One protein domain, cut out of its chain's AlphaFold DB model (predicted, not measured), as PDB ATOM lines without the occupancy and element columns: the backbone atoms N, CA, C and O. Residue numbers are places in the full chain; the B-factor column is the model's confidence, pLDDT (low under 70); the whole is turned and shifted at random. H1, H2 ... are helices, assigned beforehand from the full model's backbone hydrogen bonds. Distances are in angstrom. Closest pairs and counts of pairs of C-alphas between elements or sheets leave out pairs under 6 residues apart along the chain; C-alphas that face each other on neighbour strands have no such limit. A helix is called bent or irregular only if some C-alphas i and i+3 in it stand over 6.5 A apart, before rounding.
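Overview. This is residues 55 to 119 of the 140 residues of the protein "Terminase_6C domain-containing protein" of Chromatiaceae bacterium (UniProt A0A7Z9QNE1). What shape does the model show? One long helix, H4, forms a bar, with H3 set about at right angles to it near its start, so that the two make a rough L; the short H1 packs on the first half of H4, and the short H2 lies near it. A long link, residues 70 to 81, swings from H2 across to H3, with residues 76 to 83 sticking out, of which 82 and 83 belong to H3, and the last stretch of H4, residues 113 to 119, sticks out as an arm. What is it made of, and how large is it? The printed part has 65 residues with four named helices in the order H1, H2, H3, H4 and no named strand, and its class is all helix. It is only just compact, close to loose, with a radius of gyration of the C-alphas of 12.5 A and spans of 36 by 30 by 17 A.

Along the chain. Where does the first element begin? H1 is residues 57 to 62, with C-alpha 57 at (-37.477, -2.107, 32.942), and measures 8.4 A from first to last C-alpha. H2 follows with residues 65 to 69 and measures 6.1 A. Where does the next helix lie? H3 is residues 82 to 91, measures 14.1 A, and begins with C-alpha 82 at (-35.147, 14.070, 46.259). Which helix is the longest? H4, residues 99 to 119, has 21 residues and measures 30.4 A; its last C-alpha, 119, is at (-63.821, 1.681, 39.691).

Arrangement. How does H1 stand to H4? They touch, with the C-alphas of Met 61 and Ser 105 the closest at 4.9 A, and H4 touches H1 with residues 101 to 106 alone. Their lines stand at a steep tilt of 51 degrees, and they run the same way. Where does H2 stand? H2 and H4 are close but not clearly touching, the closest C-alphas being those of Leu 67 and Leu 108, 8.0 A apart. H1 and H2 meet only through their link. What does H3 touch? H3 touches H4, and H4 touches H3 with residues 100 to 101 alone; the closest C-alphas are those of Met 89 and Val 101, 5.9 A apart, and the lines are about perpendicular at 89 degrees. H3 is apart from H1 and from H2. Are the helix backbones well formed? In H1, H2, H3 and H4 every O i to N i+4 pair inside the helix is within hydrogen-bond range, and no helix is bent or irregular.

Size, cuts and confidence. How far does the printed part reach? The two C-alphas farthest apart are those of Lys 96 and Ala 119, 38.4 A, while the first and last printed C-alphas, those of Gly 55 and Ala 119, are 26.3 A apart. Without the stretches that stand free, residues 76 to 83 and 113 to 119, the body of 50 residues spans 28 by 26 by 14 A and has a radius of gyration of 10.3 A. How are the links? The link from H1 to H2 is tight with 2 residues, the link from H3 to H4 is short with 7, and the link from H2 to H3 is long with 12. Is there a cut or a weak stretch? The printed part, residues 55 to 119 of a full chain of 140, has no cut. The mean pLDDT of the printed part is 94.2, that of H4 is 92, and no printed residue is under 70.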
ATOM      1  N   GLY A  55     -41.625  -8.262  31.502       90.75
ATOM      2  CA  GLY A  55     -40.914  -7.481  30.488       90.75
ATOM      3  C   GLY A  55     -39.606  -6.848  30.983       90.75
ATOM      4  O   GLY A  55     -39.051  -7.210  32.022       90.75
ATOM      5  N   ASN A  56     -39.083  -5.894  30.212       94.12
ATOM      6  CA  ASN A  56     -37.886  -5.141  30.588       94.12
ATOM      7  C   ASN A  56     -38.246  -3.838  31.330       94.12
ATOM      8  O   ASN A  56     -39.348  -3.304  31.187       94.12
ATOM      9  N   LYS A  57     -37.295  -3.315  32.115       94.19
ATOM     10  CA  LYS A  57     -37.477  -2.107  32.942       94.19
ATOM     11  C   LYS A  57     -37.903  -0.883  32.126       94.19
ATOM     12  O   LYS A  57     -38.745  -0.113  32.576       94.19
ATOM     13  N   VAL A  58     -37.349  -0.721  30.921       96.62
ATOM     14  CA  VAL A  58     -37.647   0.420  30.039       96.62
ATOM     15  C   VAL A  58     -39.115   0.432  29.642       96.62
ATOM     16  O   VAL A  58     -39.782   1.448  29.800       96.62
ATOM     17  N   MET A  59     -39.636  -0.708  29.192       96.38
ATOM     18  CA  MET A  59     -41.040  -0.848  28.816       96.38
ATOM     19  C   MET A  59     -41.963  -0.642  30.016       96.38
ATOM     20  O   MET A  59     -42.949   0.080  29.896       96.38
ATOM     21  N   ARG A  60     -41.624  -1.217  31.180       95.94
ATOM     22  CA  ARG A  60     -42.417  -1.028  32.402       95.94
ATOM     23  C   ARG A  60     -42.520   0.435  32.795       95.94
ATOM     24  O   ARG A  60     -43.625   0.903  33.031       95.94
ATOM     25  N   MET A  61     -41.396   1.150  32.839       96.62
ATOM     26  CA  MET A  61     -41.393   2.567  33.200       96.62
ATOM     27  C   MET A  61     -42.103   3.420  32.141       96.62
ATOM     28  O   MET A  61     -42.901   4.286  32.488       96.62
ATOM     29  N   SER A  62     -41.876   3.137  30.853       95.88
ATOM     30  CA  SER A  62     -42.550   3.834  29.751       95.88
ATOM     31  C   SER A  62     -44.070   3.704  29.833       95.88
ATOM     32  O   SER A  62     -44.768   4.678  29.571       95.88
ATOM     33  N   ALA A  63     -44.589   2.543  30.241       95.69
ATOM     34  CA  ALA A  63     -46.023   2.313  30.406       95.69
ATOM     35  C   ALA A  63     -46.663   3.116  31.558       95.69
ATOM     36  O   ALA A  63     -47.885   3.143  31.651       95.69
ATOM     37  N   GLN A  64     -45.860   3.742  32.430       96.19
ATOM     38  CA  GLN A  64     -46.337   4.592  33.532       96.19
ATOM     39  C   GLN A  64     -46.078   6.088  33.296       96.19
ATOM     40  O   GLN A  64     -46.354   6.906  34.175       96.19
ATOM     41  N   SER A  65     -45.505   6.459  32.144       95.31
ATOM     42  CA  SER A  65     -45.198   7.859  31.809       95.31
ATOM     43  C   SER A  65     -46.452   8.732  31.774       95.31
ATOM     44  O   SER A  65     -46.425   9.848  32.288       95.31
ATOM     45  N   ASP A  66     -47.570   8.186  31.294       95.88
ATOM     46  CA  ASP A  66     -48.872   8.852  31.234       95.88
ATOM     47  C   ASP A  66     -49.351   9.344  32.610       95.88
ATOM     48  O   ASP A  66     -49.852  10.461  32.733       95.88
ATOM     49  N   LEU A  67     -49.148   8.557  33.671       95.50
ATOM     50  CA  LEU A  67     -49.496   8.947  35.042       95.50
ATOM     51  C   LEU A  67     -48.643  10.117  35.549       95.50
ATOM     52  O   LEU A  67     -49.141  10.984  36.271       95.50
ATOM     53  N   ILE A  68     -47.362  10.148  35.175       95.00
ATOM     54  CA  ILE A  68     -46.437  11.217  35.566       95.00
ATOM     55  C   ILE A  68     -46.770  12.503  34.804       95.00
ATOM     56  O   ILE A  68     -46.913  13.554  35.425       95.00
ATOM     57  N   GLU A  69     -46.947  12.417  33.485       95.56
ATOM     58  CA  GLU A  69     -47.290  13.550  32.616       95.56
ATOM     59  C   GLU A  69     -48.644  14.168  32.980       95.56
ATOM     60  O   GLU A  69     -48.793  15.389  32.978       95.56
ATOM     61  N   ALA A  70     -49.613  13.341  33.382       95.88
ATOM     62  CA  ALA A  70     -50.912  13.792  33.873       95.88
ATOM     63  C   ALA A  70     -50.867  14.416  35.284       95.88
ATOM     64  O   ALA A  70     -51.914  14.776  35.822       95.88
ATOM     65  N   GLY A  71     -49.691  14.513  35.919       94.31
ATOM     66  CA  GLY A  71     -49.530  15.104  37.247       94.31
ATOM     67  C   GLY A  71     -50.127  14.269  38.383       94.31
ATOM     68  O   GLY A  71     -50.460  14.819  39.431       94.31
ATOM     69  N   ARG A  72     -50.282  12.948  38.199       94.19
ATOM     70  CA  ARG A  72     -50.822  12.040  39.232       94.19
ATOM     71  C   ARG A  72     -49.769  11.536  40.221       94.19
ATOM     72  O   ARG A  72     -50.114  10.875  41.196       94.19
ATOM     73  N   VAL A  73     -48.494  11.839  39.982       94.81
ATOM     74  CA  VAL A  73     -47.381  11.469  40.862       94.81
ATOM     75  C   VAL A  73     -46.877  12.706  41.591       94.81
ATOM     76  O   VAL A  73     -46.409  13.658  40.973       94.81
ATOM     77  N   PHE A  74     -46.945  12.671  42.921       94.94
ATOM     78  CA  PHE A  74     -46.527  13.774  43.779       94.94
ATOM     79  C   PHE A  74     -45.236  13.423  44.506       94.94
ATOM     80  O   PHE A  74     -45.115  12.361  45.116       94.94
ATOM     81  N   LEU A  75     -44.285  14.350  44.475       94.50
ATOM     82  CA  LEU A  75     -43.067  14.288  45.274       94.50
ATOM     83  C   LEU A  75     -43.125  15.379  46.350       94.50
ATOM     84  O   LEU A  75     -43.693  16.449  46.105       94.50
ATOM     85  N   PRO A  76     -42.555  15.145  47.545       94.56
ATOM     86  CA  PRO A  76     -42.402  16.206  48.531       94.56
ATOM     87  C   PRO A  76     -41.539  17.329  47.951       94.56
ATOM     88  O   PRO A  76     -40.589  17.063  47.219       94.56
ATOM     89  N   LYS A  77     -41.855  18.582  48.298       94.25
ATOM     90  CA  LYS A  77     -41.075  19.749  47.852       94.25
ATOM     91  C   LYS A  77     -39.650  19.717  48.401       94.25
ATOM     92  O   LYS A  77     -38.706  19.947  47.658       94.25
ATOM     93  N   ASP A  78     -39.524  19.355  49.677       94.50
ATOM     94  CA  ASP A  78     -38.260  19.333  50.401       94.50
ATOM     95  C   ASP A  78     -38.030  17.947  51.002       94.50
ATOM     96  O   ASP A  78     -38.646  17.555  51.996       94.50
ATOM     97  N   ALA A  79     -37.129  17.182  50.391       94.88
ATOM     98  CA  ALA A  79     -36.640  15.935  50.955       94.88
ATOM     99  C   ALA A  79     -35.165  15.735  50.613       94.88
ATOM    100  O   ALA A  79     -34.746  15.894  49.469       94.88
ATOM    101  N   HIS A  80     -34.375  15.316  51.602       95.44
ATOM    102  CA  HIS A  80     -32.931  15.103  51.447       95.44
ATOM    103  C   HIS A  80     -32.576  14.058  50.372       95.44
ATOM    104  O   HIS A  80     -31.474  14.075  49.835       95.44
ATOM    105  N   TRP A  81     -33.496  13.141  50.059       93.50
ATOM    106  CA  TRP A  81     -33.325  12.102  49.042       93.50
ATOM    107  C   TRP A  81     -33.787  12.529  47.639       93.50
ATOM    108  O   TRP A  81     -33.495  11.825  46.673       93.50
ATOM    109  N   LEU A  82     -34.498  13.656  47.507       96.25
ATOM    110  CA  LEU A  82     -35.147  14.070  46.259       96.25
ATOM    111  C   LEU A  82     -34.165  14.324  45.103       96.25
ATOM    112  O   LEU A  82     -34.445  13.830  44.011       96.25
ATOM    113  N   PRO A  83     -33.019  15.016  45.290       95.88
ATOM    114  CA  PRO A  83     -32.103  15.284  44.179       95.88
ATOM    115  C   PRO A  83     -31.534  14.004  43.559       95.88
ATOM    116  O   PRO A  83     -31.491  13.864  42.337       95.88
ATOM    117  N   GLU A  84     -31.148  13.037  44.396       95.19
ATOM    118  CA  GLU A  84     -30.644  11.743  43.928       95.19
ATOM    119  C   GLU A  84     -31.747  10.923  43.255       95.19
ATOM    120  O   GLU A  84     -31.496  10.287  42.231       95.19
ATOM    121  N   PHE A  85     -32.979  10.996  43.770       95.81
ATOM    122  CA  PHE A  85     -34.131  10.362  43.135       95.81
ATOM    123  C   PHE A  85     -34.418  10.931  41.750       95.81
ATOM    124  O   PHE A  85     -34.482  10.185  40.775       95.81
ATOM    125  N   GLN A  86     -34.521  12.254  41.627       95.94
ATOM    126  CA  GLN A  86     -34.763  12.904  40.342       95.94
ATOM    127  C   GLN A  86     -33.656  12.585  39.341       95.94
ATOM    128  O   GLN A  86     -33.950  12.253  38.196       95.94
ATOM    129  N   LYS A  87     -32.394  12.620  39.780       96.44
ATOM    130  CA  LYS A  87     -31.247  12.254  38.950       96.44
ATOM    131  C   LYS A  87     -31.368  10.832  38.402       96.44
ATOM    132  O   LYS A  87     -31.108  10.618  37.219       96.44
ATOM    133  N   GLU A  88     -31.766   9.865  39.222       97.19
ATOM    134  CA  GLU A  88     -31.973   8.488  38.771       97.19
ATOM    135  C   GLU A  88     -33.116   8.395  37.751       97.19
ATOM    136  O   GLU A  88     -32.928   7.823  36.678       97.19
ATOM    137  N   MET A  89     -34.249   9.052  38.030       96.25
ATOM    138  CA  MET A  89     -35.412   9.075  37.136       96.25
ATOM    139  C   MET A  89     -35.095   9.680  35.761       96.25
ATOM    140  O   MET A  89     -35.506   9.121  34.748       96.25
ATOM    141  N   VAL A  90     -34.350  10.791  35.697       95.75
ATOM    142  CA  VAL A  90     -34.057  11.484  34.422       95.75
ATOM    143  C   VAL A  90     -32.898  10.874  33.639       95.75
ATOM    144  O   VAL A  90     -32.808  11.065  32.430       95.75
ATOM    145  N   THR A  91     -31.980  10.166  34.306       96.81
ATOM    146  CA  THR A  91     -30.833   9.534  33.628       96.81
ATOM    147  C   THR A  91     -31.131   8.118  33.152       96.81
ATOM    148  O   THR A  91     -30.401   7.587  32.312       96.81
ATOM    149  N   PHE A  92     -32.198   7.494  33.647       96.50
ATOM    150  CA  PHE A  92     -32.663   6.198  33.173       96.50
ATOM    151  C   PHE A  92     -32.997   6.231  31.663       96.50
ATOM    152  O   PHE A  92     -33.597   7.192  31.190       96.50
ATOM    153  N   PRO A  93     -32.616   5.207  30.869       95.88
ATOM    154  CA  PRO A  93     -31.994   3.938  31.269       95.88
ATOM    155  C   PRO A  93     -30.459   3.945  31.264       95.88
ATOM    156  O   PRO A  93     -29.840   2.897  31.405       95.88
ATOM    157  N   LYS A  94     -29.828   5.105  31.061       96.75
ATOM    158  CA  LYS A  94     -28.367   5.238  30.926       96.75
ATOM    159  C   LYS A  94     -27.657   5.484  32.263       96.75
ATOM    160  O   LYS A  94     -26.429   5.535  32.304       96.75
ATOM    161  N   GLY A  95     -28.417   5.682  33.339       93.06
ATOM    162  CA  GLY A  95     -27.901   5.884  34.687       93.06
ATOM    163  C   GLY A  95     -27.170   4.653  35.227       93.06
ATOM    164  O   GLY A  95     -27.411   3.522  34.822       93.06
ATOM    165  N   LYS A  96     -26.276   4.876  36.196       92.56
ATOM    166  CA  LYS A  96     -25.556   3.800  36.904       92.56
ATOM    167  C   LYS A  96     -26.483   2.936  37.772       92.56
ATOM    168  O   LYS A  96     -26.134   1.814  38.134       92.56
ATOM    169  N   HIS A  97     -27.619   3.499  38.164       92.50
ATOM    170  CA  HIS A  97     -28.565   2.920  39.100       92.50
ATOM    171  C   HIS A  97     -29.966   2.988  38.504       92.50
ATOM    172  O   HIS A  97     -30.282   3.947  37.802       92.50
ATOM    173  N   ASP A  98     -30.782   1.977  38.787       94.50
ATOM    174  CA  ASP A  98     -32.160   1.892  38.305       94.50
ATOM    175  C   ASP A  98     -33.151   1.335  39.347       94.50
ATOM    176  O   ASP A  98     -34.338   1.216  39.051       94.50
ATOM    177  N   ASP A  99     -32.703   1.002  40.566       93.12
ATOM    178  CA  ASP A  99     -33.558   0.383  41.591       93.12
ATOM    179  C   ASP A  99     -34.759   1.267  41.991       93.12
ATOM    180  O   ASP A  99     -35.838   0.749  42.284       93.12
ATOM    181  N   GLN A 100     -34.608   2.601  42.016       95.69
ATOM    182  CA  GLN A 100     -35.722   3.505  42.341       95.69
ATOM    183  C   GLN A 100     -36.717   3.589  41.188       95.69
ATOM    184  O   GLN A 100     -37.920   3.524  41.428       95.69
ATOM    185  N   VAL A 101     -36.225   3.668  39.950       96.56
ATOM    186  CA  VAL A 101     -37.066   3.651  38.744       96.56
ATOM    187  C   VAL A 101     -37.858   2.351  38.680       96.56
ATOM    188  O   VAL A 101     -39.063   2.366  38.434       96.56
ATOM    189  N   ASP A 102     -37.203   1.225  38.964       95.00
ATOM    190  CA  ASP A 102     -37.860  -0.075  38.973       95.00
ATOM    191  C   ASP A 102     -38.937  -0.151  40.065       95.00
ATOM    192  O   ASP A 102     -40.079  -0.500  39.764       95.00
ATOM    193  N   SER A 103     -38.628   0.297  41.288       95.38
ATOM    194  CA  SER A 103     -39.595   0.364  42.396       95.38
ATOM    195  C   SER A 103     -40.813   1.239  42.062       95.38
ATOM    196  O   SER A 103     -41.949   0.843  42.322       95.38
ATOM    197  N   VAL A 104     -40.595   2.411  41.450       96.81
ATOM    198  CA  VAL A 104     -41.668   3.325  41.019       96.81
ATOM    199  C   VAL A 104     -42.524   2.681  39.935       96.81
ATOM    200  O   VAL A 104     -43.748   2.714  40.030       96.81
ATOM    201  N   SER A 105     -41.904   2.049  38.934       97.12
ATOM    202  CA  SER A 105     -42.636   1.402  37.841       97.12
ATOM    203  C   SER A 105     -43.565   0.291  38.345       97.12
ATOM    204  O   SER A 105     -44.716   0.213  37.920       97.12
ATOM    205  N   GLN A 106     -43.097  -0.522  39.301       96.69
ATOM    206  CA  GLN A 106     -43.887  -1.590  39.912       96.69
ATOM    207  C   GLN A 106     -45.028  -1.024  40.771       96.69
ATOM    208  O   GLN A 106     -46.155  -1.510  40.690       96.69
ATOM    209  N   PHE A 107     -44.761   0.025  41.559       96.31
ATOM    210  CA  PHE A 107     -45.786   0.679  42.377       96.31
ATOM    211  C   PHE A 107     -46.903   1.293  41.528       96.31
ATOM    212  O   PHE A 107     -48.077   1.068  41.813       96.31
ATOM    213  N   LEU A 108     -46.552   2.035  40.475       96.38
ATOM    214  CA  LEU A 108     -47.532   2.688  39.607       96.38
ATOM    215  C   LEU A 108     -48.391   1.670  38.850       96.38
ATOM    216  O   LEU A 108     -49.611   1.829  38.800       96.38
ATOM    217  N   ALA A 109     -47.785   0.585  38.356       95.56
ATOM    218  CA  ALA A 109     -48.524  -0.501  37.720       95.56
ATOM    219  C   ALA A 109     -49.549  -1.135  38.681       95.56
ATOM    220  O   ALA A 109     -50.723  -1.263  38.335       95.56
ATOM    221  N   TRP A 110     -49.128  -1.458  39.909       95.31
ATOM    222  CA  TRP A 110     -50.015  -2.009  40.938       95.31
ATOM    223  C   TRP A 110     -51.134  -1.035  41.333       95.31
ATOM    224  O   TRP A 110     -52.293  -1.432  41.446       95.31
ATOM    225  N   SER A 111     -50.810   0.249  41.518       94.12
ATOM    226  CA  SER A 111     -51.789   1.277  41.888       94.12
ATOM    227  C   SER A 111     -52.864   1.435  40.815       94.12
ATOM    228  O   SER A 111     -54.048   1.513  41.134       94.12
ATOM    229  N   ARG A 112     -52.466   1.420  39.536       92.19
ATOM    230  CA  ARG A 112     -53.382   1.505  38.393       92.19
ATOM    231  C   ARG A 112     -54.361   0.335  38.360       92.19
ATOM    232  O   ARG A 112     -55.555   0.544  38.177       92.19
ATOM    233  N   GLU A 113     -53.876  -0.887  38.565       90.38
ATOM    234  CA  GLU A 113     -54.733  -2.077  38.641       90.38
ATOM    235  C   GLU A 113     -55.731  -1.966  39.804       90.38
ATOM    236  O   GLU A 113     -56.925  -2.209  39.631       90.38
ATOM    237  N   LYS A 114     -55.265  -1.514  40.973       88.69
ATOM    238  CA  LYS A 114     -56.102  -1.269  42.156       88.69
ATOM    239  C   LYS A 114     -57.204  -0.240  41.899       88.69
ATOM    240  O   LYS A 114     -58.337  -0.465  42.325       88.69
ATOM    241  N   GLU A 115     -56.886   0.862  41.223       87.06
ATOM    242  CA  GLU A 115     -57.862   1.888  40.841       87.06
ATOM    243  C   GLU A 115     -58.912   1.337  39.874       87.06
ATOM    244  O   GLU A 115     -60.102   1.572  40.072       87.06
ATOM    245  N   LEU A 116     -58.497   0.558  38.868       84.56
ATOM    246  CA  LEU A 116     -59.420  -0.076  37.925       84.56
ATOM    247  C   LEU A 116     -60.356  -1.052  38.642       84.56
ATOM    248  O   LEU A 116     -61.569  -0.977  38.471       84.56
ATOM    249  N   VAL A 117     -59.819  -1.923  39.501       84.69
ATOM    250  CA  VAL A 117     -60.641  -2.850  40.292       84.69
ATOM    251  C   VAL A 117     -61.628  -2.088  41.172       84.69
ATOM    252  O   VAL A 117     -62.785  -2.482  41.250       84.69
ATOM    253  N   ALA A 118     -61.217  -0.989  41.805       84.00
ATOM    254  CA  ALA A 118     -62.119  -0.176  42.617       84.00
ATOM    255  C   ALA A 118     -63.212   0.515  41.780       84.00
ATOM    256  O   ALA A 118     -64.358   0.578  42.218       84.00
ATOM    257  N   ALA A 119     -62.880   1.003  40.582       79.31
ATOM    258  CA  ALA A 119     -63.821   1.681  39.691       79.31
ATOM    259  C   ALA A 119     -64.859   0.730  39.069       79.31
ATOM    260  O   ALA A 119     -65.992   1.139  38.826       79.31
TER     261      ALA A 119